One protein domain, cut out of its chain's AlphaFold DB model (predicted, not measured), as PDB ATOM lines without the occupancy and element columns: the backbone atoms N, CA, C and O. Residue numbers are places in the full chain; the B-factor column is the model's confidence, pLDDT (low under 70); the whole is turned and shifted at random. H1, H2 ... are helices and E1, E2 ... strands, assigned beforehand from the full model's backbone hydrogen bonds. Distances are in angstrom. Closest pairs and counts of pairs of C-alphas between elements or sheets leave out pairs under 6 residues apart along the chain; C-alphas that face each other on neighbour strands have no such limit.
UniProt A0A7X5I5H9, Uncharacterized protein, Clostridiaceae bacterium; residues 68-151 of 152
ATOM      1  N   LEU A  68      15.564 -19.562  52.560       95.88
ATOM      2  CA  LEU A  68      14.472 -19.144  53.442       95.88
ATOM      3  C   LEU A  68      13.925 -17.798  52.968       95.88
ATOM      4  O   LEU A  68      14.703 -16.884  52.690       95.88
ATOM      5  N   ILE A  69      12.605 -17.701  52.895       94.31
ATOM      6  CA  ILE A  69      11.855 -16.508  52.521       94.31
ATOM      7  C   ILE A  69      10.786 -16.294  53.592       94.31
ATOM      8  O   ILE A  69       9.935 -17.161  53.803       94.31
ATOM      9  N   GLY A  70      10.850 -15.163  54.287       88.06
ATOM     10  CA  GLY A  70       9.880 -14.793  55.309       88.06
ATOM     11  C   GLY A  70       8.520 -14.429  54.713       88.06
ATOM     12  O   GLY A  70       8.445 -13.856  53.626       88.06
ATOM     13  N   GLY A  71       7.439 -14.695  55.451       79.19
ATOM     14  CA  GLY A  71       6.061 -14.363  55.050       79.19
ATOM     15  C   GLY A  71       5.762 -12.869  54.888       79.19
ATOM     16  O   GLY A  71       4.704 -12.501  54.383       79.19
ATOM     17  N   TYR A  72       6.687 -12.002  55.303       78.69
ATOM     18  CA  TYR A  72       6.585 -10.545  55.195       78.69
ATOM     19  C   TYR A  72       7.826  -9.916  54.552       78.69
ATOM     20  O   TYR A  72       8.086  -8.735  54.759       78.69
ATOM     21  N   ASP A  73       8.617 -10.685  53.798       78.88
ATOM     22  CA  ASP A  73       9.828 -10.153  53.160       78.88
ATOM     23  C   ASP A  73       9.519  -9.135  52.042       78.88
ATOM     24  O   ASP A  73      10.433  -8.477  51.543       78.88
ATOM     25  N   GLU A  74       8.243  -8.979  51.664       85.00
ATOM     26  CA  GLU A  74       7.772  -8.090  50.604       85.00
ATOM     27  C   GLU A  74       8.478  -8.410  49.278       85.00
ATOM     28  O   GLU A  74       8.238  -9.475  48.714       85.00
ATOM     29  N   ASP A  75       9.345  -7.533  48.755       91.56
ATOM     30  CA  ASP A  75      10.099  -7.780  47.518       91.56
ATOM     31  C   ASP A  75      11.309  -8.703  47.743       91.56
ATOM     32  O   ASP A  75      12.387  -8.299  48.190       91.56
ATOM     33  N   ILE A  76      11.148  -9.952  47.316       93.69
ATOM     34  CA  ILE A  76      12.147 -11.020  47.439       93.69
ATOM     35  C   ILE A  76      12.935 -11.261  46.141       93.69
ATOM     36  O   ILE A  76      13.820 -12.127  46.100       93.69
ATOM     37  N   SER A  77      12.652 -10.504  45.072       95.00
ATOM     38  CA  SER A  77      13.142 -10.767  43.706       95.00
ATOM     39  C   SER A  77      14.662 -10.917  43.654       95.00
ATOM     40  O   SER A  77      15.202 -11.854  43.062       95.00
ATOM     41  N   LYS A  78      15.382 -10.011  44.328       95.44
ATOM     42  CA  LYS A  78      16.849 -10.008  44.353       95.44
ATOM     43  C   LYS A  78      17.414 -11.257  45.032       95.44
ATOM     44  O   LYS A  78      18.375 -11.839  44.526       95.44
ATOM     45  N   ASN A  79      16.839 -11.662  46.162       95.19
ATOM     46  CA  ASN A  79      17.322 -12.805  46.935       95.19
ATOM     47  C   ASN A  79      17.097 -14.107  46.160       95.19
ATOM     48  O   ASN A  79      18.026 -14.908  46.022       95.19
ATOM     49  N   VAL A  80      15.912 -14.261  45.559       97.06
ATOM     50  CA  VAL A  80      15.589 -15.406  44.698       97.06
ATOM     51  C   VAL A  80      16.490 -15.449  43.467       97.06
ATOM     52  O   VAL A  80      17.079 -16.493  43.186       97.06
ATOM     53  N   ALA A  81      16.691 -14.326  42.771       97.44
ATOM     54  CA  ALA A  81      17.568 -14.272  41.603       97.44
ATOM     55  C   ALA A  81      19.017 -14.654  41.945       97.44
ATOM     56  O   ALA A  81      19.634 -15.455  41.241       97.44
ATOM     57  N   VAL A  82      19.560 -14.133  43.053       97.56
ATOM     58  CA  VAL A  82      20.914 -14.478  43.516       97.56
ATOM     59  C   VAL A  82      21.028 -15.964  43.850       97.56
ATOM     60  O   VAL A  82      22.034 -16.588  43.504       97.56
ATOM     61  N   PHE A  83      20.024 -16.540  44.512       98.00
ATOM     62  CA  PHE A  83      20.014 -17.959  44.851       98.00
ATOM     63  C   PHE A  83      19.913 -18.846  43.603       98.00
ATOM     64  O   PHE A  83      20.772 -19.704  43.386       98.00
ATOM     65  N   LEU A  84      18.926 -18.605  42.737       97.88
ATOM     66  CA  LEU A  84      18.688 -19.404  41.532       97.88
ATOM     67  C   LEU A  84      19.868 -19.351  40.562       97.88
ATOM     68  O   LEU A  84      20.265 -20.386  40.028       97.88
ATOM     69  N   LYS A  85      20.508 -18.187  40.408       97.31
ATOM     70  CA  LYS A  85      21.708 -18.029  39.575       97.31
ATOM     71  C   LYS A  85      22.887 -18.891  40.038       97.31
ATOM     72  O   LYS A  85      23.731 -19.249  39.223       97.31
ATOM     73  N   LYS A  86      22.967 -19.224  41.331       97.00
ATOM     74  CA  LYS A  86      23.988 -20.139  41.873       97.00
ATOM     75  C   LYS A  86      23.624 -21.613  41.681       97.00
ATOM     76  O   LYS A  86      24.521 -22.452  41.680       97.00
ATOM     77  N   LYS A  87      22.331 -21.939  41.592       96.94
ATOM     78  CA  LYS A  87      21.823 -23.321  41.579       96.94
ATOM     79  C   LYS A  87      21.526 -23.861  40.181       96.94
ATOM     80  O   LYS A  87      21.600 -25.071  39.980       96.94
ATOM     81  N   LEU A  88      21.201 -22.991  39.230       97.31
ATOM     82  CA  LEU A  88      20.856 -23.363  37.861       97.31
ATOM     83  C   LEU A  88      22.020 -23.121  36.888       97.31
ATOM     84  O   LEU A  88      22.801 -22.186  37.076       97.31
ATOM     85  N   PRO A  89      22.114 -23.913  35.804       97.19
ATOM     86  CA  PRO A  89      22.907 -23.551  34.635       97.19
ATOM     87  C   PRO A  89      22.514 -22.172  34.102       97.19
ATOM     88  O   PRO A  89      21.346 -21.778  34.159       97.19
ATOM     89  N   LYS A  90      23.490 -21.451  33.547       97.56
ATOM     90  CA  LYS A  90      23.323 -20.063  33.105       97.56
ATOM     91  C   LYS A  90      22.192 -19.917  32.082       97.56
ATOM     92  O   LYS A  90      21.417 -18.971  32.161       97.56
ATOM     93  N   GLU A  91      22.085 -20.859  31.150       96.75
ATOM     94  CA  GLU A  91      21.074 -20.861  30.091       96.75
ATOM     95  C   GLU A  91      19.666 -21.025  30.668       96.75
ATOM     96  O   GLU A  91      18.751 -20.325  30.248       96.75
ATOM     97  N   LEU A  92      19.507 -21.906  31.660       97.31
ATOM     98  CA  LEU A  92      18.218 -22.149  32.309       97.31
ATOM     99  C   LEU A  92      17.807 -20.984  33.205       97.31
ATOM    100  O   LEU A  92      16.635 -20.629  33.235       97.31
ATOM    101  N   PHE A  93      18.764 -20.356  33.893       97.81
ATOM    102  CA  PHE A  93      18.491 -19.148  34.666       97.81
ATOM    103  C   PHE A  93      17.949 -18.021  33.776       97.81
ATOM    104  O   PHE A  93      16.934 -17.421  34.111       97.81
ATOM    105  N   TYR A  94      18.560 -17.774  32.611       96.69
ATOM    106  CA  TYR A  94      18.076 -16.737  31.691       96.69
ATOM    107  C   TYR A  94      16.675 -17.008  31.133       96.69
ATOM    108  O   TYR A  94      15.983 -16.058  30.781       96.69
ATOM    109  N   MET A  95      16.238 -18.269  31.059       95.81
ATOM    110  CA  MET A  95      14.877 -18.595  30.615       95.81
ATOM    111  C   MET A  95      13.804 -18.135  31.602       95.81
ATOM    112  O   MET A  95      12.689 -17.880  31.169       95.81
ATOM    113  N   ILE A  96      14.136 -18.040  32.893       96.62
ATOM    114  CA  ILE A  96      13.185 -17.724  33.971       96.62
ATOM    115  C   ILE A  96      13.448 -16.362  34.625       96.62
ATOM    116  O   ILE A  96      12.708 -15.957  35.516       96.62
ATOM    117  N   GLU A  97      14.514 -15.657  34.227       95.12
ATOM    118  CA  GLU A  97      14.957 -14.410  34.871       95.12
ATOM    119  C   GLU A  97      13.865 -13.334  34.864       95.12
ATOM    120  O   GLU A  97      13.746 -12.592  35.834       95.12
ATOM    121  N   CYS A  98      13.051 -13.266  33.807       93.81
ATOM    122  CA  CYS A  98      11.927 -12.334  33.728       93.81
ATOM    123  C   CYS A  98      10.775 -12.713  34.670       93.81
ATOM    124  O   CYS A  98      10.152 -11.823  35.240       93.81
ATOM    125  N   ASP A  99      10.505 -14.006  34.868       94.00
ATOM    126  CA  ASP A  99       9.369 -14.479  35.678       94.00
ATOM    127  C   ASP A  99       9.592 -14.273  37.177       94.00
ATOM    128  O   ASP A  99       8.645 -14.173  37.953       94.00
ATOM    129  N   ILE A 100      10.859 -14.188  37.584       94.25
ATOM    130  CA  ILE A 100      11.253 -13.911  38.968       94.25
ATOM    131  C   ILE A 100      11.433 -12.410  39.249       94.25
ATOM    132  O   ILE A 100      11.876 -12.039  40.338       94.25
ATOM    133  N   GLN A 101      11.114 -11.536  38.286       88.81
ATOM    134  CA  GLN A 101      11.028 -10.095  38.527       88.81
ATOM    135  C   GLN A 101       9.716  -9.787  39.254       88.81
ATOM    136  O   GLN A 101       8.658 -10.290  38.878       88.81
ATOM    137  N   HIS A 102       9.779  -8.930  40.273       87.50
ATOM    138  CA  HIS A 102       8.625  -8.518  41.081       87.50
ATOM    139  C   HIS A 102       7.990  -9.657  41.894       87.50
ATOM    140  O   HIS A 102       6.773  -9.687  42.090       87.50
ATOM    141  N   LEU A 103       8.816 -10.589  42.373       91.94
ATOM    142  CA  LEU A 103       8.378 -11.578  43.347       91.94
ATOM    143  C   LEU A 103       8.045 -10.885  44.663       91.94
ATOM    144  O   LEU A 103       8.875 -10.153  45.207       91.94
ATOM    145  N   HIS A 104       6.839 -11.143  45.160       89.75
ATOM    146  CA  HIS A 104       6.348 -10.563  46.395       89.75
ATOM    147  C   HIS A 104       5.767 -11.633  47.312       89.75
ATOM    148  O   HIS A 104       4.977 -12.467  46.859       89.75
ATOM    149  N   VAL A 105       6.151 -11.581  48.586       86.44
ATOM    150  CA  VAL A 105       5.586 -12.409  49.655       86.44
ATOM    151  C   VAL A 105       5.025 -11.488  50.727       86.44
ATOM    152  O   VAL A 105       5.740 -10.675  51.314       86.44
ATOM    153  N   CYS A 106       3.725 -11.610  50.957       81.12
ATOM    154  CA  CYS A 106       3.008 -10.888  51.994       81.12
ATOM    155  C   CYS A 106       1.853 -11.772  52.461       81.12
ATOM    156  O   CYS A 106       1.009 -12.146  51.646       81.12
ATOM    157  N   LEU A 107       1.803 -12.090  53.758       67.88
ATOM    158  CA  LEU A 107       0.666 -12.769  54.386       67.88
ATOM    159  C   LEU A 107      -0.574 -11.851  54.311       67.88
ATOM    160  O   LEU A 107      -0.842 -11.045  55.200       67.88
ATOM    161  N   GLY A 108      -1.284 -11.934  53.185       67.88
ATOM    162  CA  GLY A 108      -2.373 -11.057  52.765       67.88
ATOM    163  C   GLY A 108      -2.727 -11.289  51.288       67.88
ATOM    164  O   GLY A 108      -2.489 -12.362  50.745       67.88
ATOM    165  N   ASP A 109      -3.282 -10.280  50.614       67.94
ATOM    166  CA  ASP A 109      -3.865 -10.452  49.268       67.94
ATOM    167  C   ASP A 109      -2.852 -10.383  48.106       67.94
ATOM    168  O   ASP A 109      -3.237 -10.514  46.941       67.94
ATOM    169  N   TYR A 110      -1.569 -10.140  48.385       76.00
ATOM    170  CA  TYR A 110      -0.555  -9.878  47.358       76.00
ATOM    171  C   TYR A 110       0.660 -10.811  47.464       76.00
ATOM    172  O   TYR A 110       1.798 -10.369  47.375       76.00
ATOM    173  N   ASP A 111       0.429 -12.113  47.626       87.06
ATOM    174  CA  ASP A 111       1.462 -13.136  47.423       87.06
ATOM    175  C   ASP A 111       1.428 -13.644  45.972       87.06
ATOM    176  O   ASP A 111       0.368 -14.000  45.442       87.06
ATOM    177  N   ASN A 112       2.582 -13.665  45.299       92.25
ATOM    178  CA  ASN A 112       2.694 -14.197  43.942       92.25
ATOM    179  C   ASN A 112       3.728 -15.321  43.773       92.25
ATOM    180  O   ASN A 112       3.906 -15.795  42.642       92.25
ATOM    181  N   ILE A 113       4.385 -15.771  44.847       93.12
ATOM    182  CA  ILE A 113       5.563 -16.638  44.738       93.12
ATOM    183  C   ILE A 113       5.208 -17.989  44.116       93.12
ATOM    184  O   ILE A 113       5.836 -18.406  43.144       93.12
ATOM    185  N   GLU A 114       4.151 -18.650  44.587       93.25
ATOM    186  CA  GLU A 114       3.750 -19.972  44.088       93.25
ATOM    187  C   GLU A 114       3.379 -19.938  42.604       93.25
ATOM    188  O   GLU A 114       3.767 -20.813  41.817       93.25
ATOM    189  N   LYS A 115       2.659 -18.886  42.199       93.81
ATOM    190  CA  LYS A 115       2.256 -18.677  40.809       93.81
ATOM    191  C   LYS A 115       3.476 -18.468  39.916       93.81
ATOM    192  O   LYS A 115       3.572 -19.120  38.878       93.81
ATOM    193  N   GLN A 116       4.406 -17.602  40.310       95.12
ATOM    194  CA  GLN A 116       5.594 -17.316  39.504       95.12
ATOM    195  C   GLN A 116       6.544 -18.512  39.444       95.12
ATOM    196  O   GLN A 116       7.019 -18.858  38.366       95.12
ATOM    197  N   ILE A 117       6.733 -19.242  40.547       95.94
ATOM    198  CA  ILE A 117       7.514 -20.486  40.535       95.94
ATOM    199  C   ILE A 117       6.865 -21.552  39.641       95.94
ATOM    200  O   ILE A 117       7.569 -22.288  38.942       95.94
ATOM    201  N   THR A 118       5.533 -21.605  39.581       96.50
ATOM    202  CA  THR A 118       4.823 -22.470  38.630       96.50
ATOM    203  C   THR A 118       5.146 -22.095  37.181       96.50
ATOM    204  O   THR A 118       5.424 -22.990  36.382       96.50
ATOM    205  N   VAL A 119       5.170 -20.801  36.840       96.81
ATOM    206  CA  VAL A 119       5.566 -20.318  35.503       96.81
ATOM    207  C   VAL A 119       7.021 -20.681  35.204       96.81
ATOM    208  O   VAL A 119       7.288 -21.312  34.181       96.81
ATOM    209  N   CYS A 120       7.953 -20.427  36.128       96.88
ATOM    210  CA  CYS A 120       9.352 -20.831  35.964       96.88
ATOM    211  C   CYS A 120       9.476 -22.335  35.662       96.88
ATOM    212  O   CYS A 120      10.200 -22.744  34.754       96.88
ATOM    213  N   ASN A 121       8.729 -23.181  36.376       97.06
ATOM    214  CA  ASN A 121       8.740 -24.626  36.149       97.06
ATOM    215  C   ASN A 121       8.157 -25.045  34.790       97.06
ATOM    216  O   ASN A 121       8.549 -26.090  34.267       97.06
ATOM    217  N   GLN A 122       7.278 -24.250  34.170       96.69
ATOM    218  CA  GLN A 122       6.833 -24.504  32.794       96.69
ATOM    219  C   GLN A 122       7.992 -24.350  31.801       96.69
ATOM    220  O   GLN A 122       8.141 -25.190  30.911       96.69
ATOM    221  N   HIS A 123       8.854 -23.349  31.997       96.00
ATOM    222  CA  HIS A 123      10.073 -23.169  31.201       96.00
ATOM    223  C   HIS A 123      11.096 -24.291  31.436       96.00
ATOM    224  O   HIS A 123      11.795 -24.703  30.511       96.00
ATOM    225  N   LEU A 124      11.145 -24.843  32.652       95.69
ATOM    226  CA  LEU A 124      12.073 -25.916  33.024       95.69
ATOM    227  C   LEU A 124      11.564 -27.337  32.717       95.69
ATOM    228  O   LEU A 124      12.336 -28.285  32.852       95.69
ATOM    229  N   LYS A 125      10.312 -27.512  32.269       93.75
ATOM    230  CA  LYS A 125       9.625 -28.818  32.158       93.75
ATOM    231  C   LYS A 125      10.383 -29.898  31.373       93.75
ATOM    232  O   LYS A 125      10.289 -31.071  31.710       93.75
ATOM    233  N   ASN A 126      11.116 -29.515  30.326       92.38
ATOM    234  CA  ASN A 126      11.882 -30.446  29.481       92.38
ATOM    235  C   ASN A 126      13.363 -30.535  29.882       92.38
ATOM    236  O   ASN A 126      14.205 -30.986  29.107       92.38
ATOM    237  N   THR A 127      13.693 -30.060  31.077       94.75
ATOM    238  CA  THR A 127      15.033 -30.103  31.648       94.75
ATOM    239  C   THR A 127      15.051 -31.070  32.826       94.75
ATOM    240  O   THR A 127      14.015 -31.495  33.328       94.75
ATOM    241  N   LYS A 128      16.250 -31.373  33.316       96.00
ATOM    242  CA  LYS A 128      16.427 -32.113  34.567       96.00
ATOM    243  C   LYS A 128      16.266 -31.239  35.815       96.00
ATOM    244  O   LYS A 128      16.674 -31.675  36.875       96.00
ATOM    245  N   TYR A 129      15.792 -29.998  35.721       97.19
ATOM    246  CA  TYR A 129      15.710 -29.081  36.862       97.19
ATOM    247  C   TYR A 129      14.261 -28.730  37.186       97.19
ATOM    248  O   TYR A 129      13.433 -28.584  36.294       97.19
ATOM    249  N   SER A 130      13.969 -28.559  38.473       96.88
ATOM    250  CA  SER A 130      12.710 -27.985  38.954       96.88
ATOM    251  C   SER A 130      12.959 -27.126  40.187       96.88
ATOM    252  O   SER A 130      13.903 -27.367  40.940       96.88
ATOM    253  N   ILE A 131      12.114 -26.121  40.387       97.31
ATOM    254  CA  ILE A 131      12.087 -25.294  41.588       97.31
ATOM    255  C   ILE A 131      10.928 -25.785  42.456       97.31
ATOM    256  O   ILE A 131       9.801 -25.900  41.981       97.31
ATOM    257  N   GLN A 132      11.198 -26.094  43.717       96.56
ATOM    258  CA  GLN A 132      10.193 -26.484  44.699       96.56
ATOM    259  C   GLN A 132      10.104 -25.439  45.801       96.56
ATOM    260  O   GLN A 132      11.117 -24.868  46.211       96.56
ATOM    261  N   LEU A 133       8.880 -25.221  46.266       95.50
ATOM    262  CA  LEU A 133       8.560 -24.427  47.440       95.50
ATOM    263  C   LEU A 133       8.006 -25.362  48.510       95.50
ATOM    264  O   LEU A 133       7.170 -26.215  48.210       95.50
ATOM    265  N   TYR A 134       8.460 -25.174  49.741       95.69
ATOM    266  CA  TYR A 134       7.844 -25.747  50.931       95.69
ATOM    267  C   TYR A 134       7.357 -24.604  51.803       95.69
ATOM    268  O   TYR A 134       8.108 -23.656  52.011       95.69
ATOM    269  N   TYR A 135       6.127 -24.693  52.289       93.94
ATOM    270  CA  TYR A 135       5.565 -23.734  53.230       93.94
ATOM    271  C   TYR A 135       5.568 -24.337  54.635       93.94
ATOM    272  O   TYR A 135       5.216 -25.508  54.789       93.94
ATOM    273  N   ASP A 136       5.960 -23.550  55.633       94.25
ATOM    274  CA  ASP A 136       5.860 -23.902  57.051       94.25
ATOM    275  C   ASP A 136       5.326 -22.721  57.865       94.25
ATOM    276  O   ASP A 136       5.742 -21.581  57.674       94.25
ATOM    277  N   GLU A 137       4.442 -23.005  58.812       93.56
ATOM    278  CA  GLU A 137       3.918 -22.034  59.779       93.56
ATOM    279  C   GLU A 137       3.949 -22.588  61.213       93.56
ATOM    280  O   GLU A 137       3.251 -22.097  62.097       93.56
ATOM    281  N   THR A 138       4.754 -23.631  61.458       94.19
ATOM    282  CA  THR A 138       4.739 -24.365  62.732       94.19
ATOM    283  C   THR A 138       5.208 -23.496  63.901       94.19
ATOM    284  O   THR A 138       4.600 -23.524  64.970       94.19
ATOM    285  N   TYR A 139       6.276 -22.711  63.707       90.94
ATOM    286  CA  TYR A 139       6.868 -21.877  64.769       90.94
ATOM    287  C   TYR A 139       6.849 -20.375  64.479       90.94
ATOM    288  O   TYR A 139       7.053 -19.575  65.390       90.94
ATOM    289  N   CYS A 140       6.617 -19.978  63.229       80.62
ATOM    290  CA  CYS A 140       6.692 -18.591  62.779       80.62
ATOM    291  C   CYS A 140       5.467 -18.221  61.943       80.62
ATOM    292  O   CYS A 140       4.751 -19.088  61.448       80.62
ATOM    293  N   ALA A 141       5.259 -16.920  61.733       80.62
ATOM    294  CA  ALA A 141       4.269 -16.432  60.783       80.62
ATOM    295  C   ALA A 141       4.709 -16.795  59.354       80.62
ATOM    296  O   ALA A 141       5.466 -16.037  58.759       80.62
ATOM    297  N   GLY A 142       4.277 -17.971  58.879       88.75
ATOM    298  CA  GLY A 142       4.353 -18.490  57.508       88.75
ATOM    299  C   GLY A 142       5.632 -18.187  56.726       88.75
ATOM    300  O   GLY A 142       5.842 -17.064  56.288       88.75
ATOM    301  N   VAL A 143       6.457 -19.189  56.448       92.88
ATOM    302  CA  VAL A 143       7.691 -19.030  55.669       92.88
ATOM    303  C   VAL A 143       7.742 -19.990  54.490       92.88
ATOM    304  O   VAL A 143       7.206 -21.097  54.539       92.88
ATOM    305  N   TYR A 144       8.433 -19.574  53.430       94.88
ATOM    306  CA  TYR A 144       8.717 -20.404  52.267       94.88
ATOM    307  C   TYR A 144      10.184 -20.845  52.244       94.88
ATOM    308  O   TYR A 144      11.104 -20.056  52.460       94.88
ATOM    309  N   PHE A 145      10.412 -22.106  51.888       97.06
ATOM    310  CA  PHE A 145      11.725 -22.660  51.582       97.06
ATOM    311  C   PHE A 145      11.797 -22.977  50.095       97.06
ATOM    312  O   PHE A 145      11.149 -23.906  49.609       97.06
ATOM    313  N   LEU A 146      12.601 -22.208  49.366       97.81
ATOM    314  CA  LEU A 146      12.801 -22.381  47.932       97.81
ATOM    315  C   LEU A 146      14.029 -23.252  47.671       97.81
ATOM    316  O   LEU A 146      15.143 -22.923  48.081       97.81
ATOM    317  N   LYS A 147      13.842 -24.348  46.934       97.69
ATOM    318  CA  LYS A 147      14.891 -25.318  46.595       97.69
ATOM    319  C   LYS A 147      14.913 -25.615  45.099       97.69
ATOM    320  O   LYS A 147      13.873 -25.678  44.455       97.69
ATOM    321  N   VAL A 148      16.103 -25.845  44.546       97.50
ATOM    322  CA  VAL A 148      16.269 -26.371  43.181       97.50
ATOM    323  C   VAL A 148      16.600 -27.854  43.260       97.50
ATOM    324  O   VAL A 148      17.577 -28.234  43.904       97.50
ATOM    325  N   ASN A 149      15.823 -28.684  42.571       95.00
ATOM    326  CA  ASN A 149      16.060 -30.118  42.474       95.00
ATOM    327  C   ASN A 149      16.533 -30.509  41.084       95.00
ATOM    328  O   ASN A 149      16.162 -29.888  40.085       95.00
ATOM    329  N   ILE A 150      17.315 -31.587  41.037       93.06
ATOM    330  CA  ILE A 150      17.713 -32.244  39.799       93.06
ATOM    331  C   ILE A 150      16.868 -33.513  39.661       93.06
ATOM    332  O   ILE A 150      17.046 -34.456  40.425       93.06
ATOM    333  N   VAL A 151      15.928 -33.506  38.720       79.25
ATOM    334  CA  VAL A 151      15.087 -34.645  38.350       79.25
ATOM    335  C   VAL A 151      15.897 -35.517  37.389       79.25
ATOM    336  O   VAL A 151      16.147 -35.120  36.251       79.25
TER     337      VAL A 151
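What this domain is: This is residues 68 to 151 of the 152 residues of an uncharacterized protein of Clostridiaceae bacterium (UniProt A0A7X5I5H9). A long hairpin of two strands, E2 and E3, makes one side of the domain, with H3 packed along E2 and H1 along E3; the short strand E1 adds to one end of E3. H2 sits at one end of the body, touching H3 and near H1, and from it residues 97 to 112, with no named element, lead back to H3. The printed part has 84 residues with three named helices and three named strands, in the order E1 H1 H2 H3 E2 E3, of mixed class; the antiparallel sheet has the order E1 E3 E2. It is compact, with a radius of gyration of the C-alphas of 12.5 A, and only just elongated, spanning 35 by 23 by 20 A.

How they stand to each other: In the sheet, E3, residues 143 to 150, is the inner strand between the edge strands E2, residues 129 to 136, and E1, residues 68 to 70. E2 and E3 are an antiparallel hairpin at 156 degrees, with N 132 and O 147 2.8 A apart, within hydrogen-bond range. E1 and E3 are antiparallel at 152 degrees, with N 69 and O 144 at 2.8 A. H3, residues 113 to 124, and H1, residues 77 to 87, are on one face of the sheet, giving two layers, helices over strands. H3 has a height over the sheet of 8.8 A and runs along E2 at 12 degrees on the local plane; the closest C-alphas are those of Asn 121 and Ser 130, 5.9 A. H1 has a height over the sheet of 9.0 A and runs along E3 at 27 degrees on the local plane; the closest C-alphas are those of Lys 87 and Val 148, 6.5 A. H1 and H3 are apart. H2, residues 90 to 96, is not on the sheet; it touches H3, which touches it with residues 120 to 124 alone, at a steep tilt of 52 degrees, opposite ways, with the C-alphas of Ile 96 and Cys 120 closest at 5.3 A. H1 and H2 are close but not clearly touching, their closest C-alphas, Lys 85 and Phe 93, 6.0 A apart. Every O i to N i+4 pair is within hydrogen-bond range in H3, against 6 of 7 in H1 and 2 of 3 in H2.

Where its parts are: E2 is 23.1 A long and E3 23.0 A, ending at C-alpha 150 (17.713, -32.244, 39.799). E1 begins at C-alpha 68 (14.472, -19.144, 53.442) and is 6.6 A long. H3 measures 16.3 A, H1 15.4 A and H2 10.4 A.

The domain as a whole: The C-alphas of Glu 91 and Tyr 139 are farthest apart, 37.5 A. The printed part has no cut; the link H2 to H3 is long, with 16 residues. Residues 107 to 109 are under pLDDT 70.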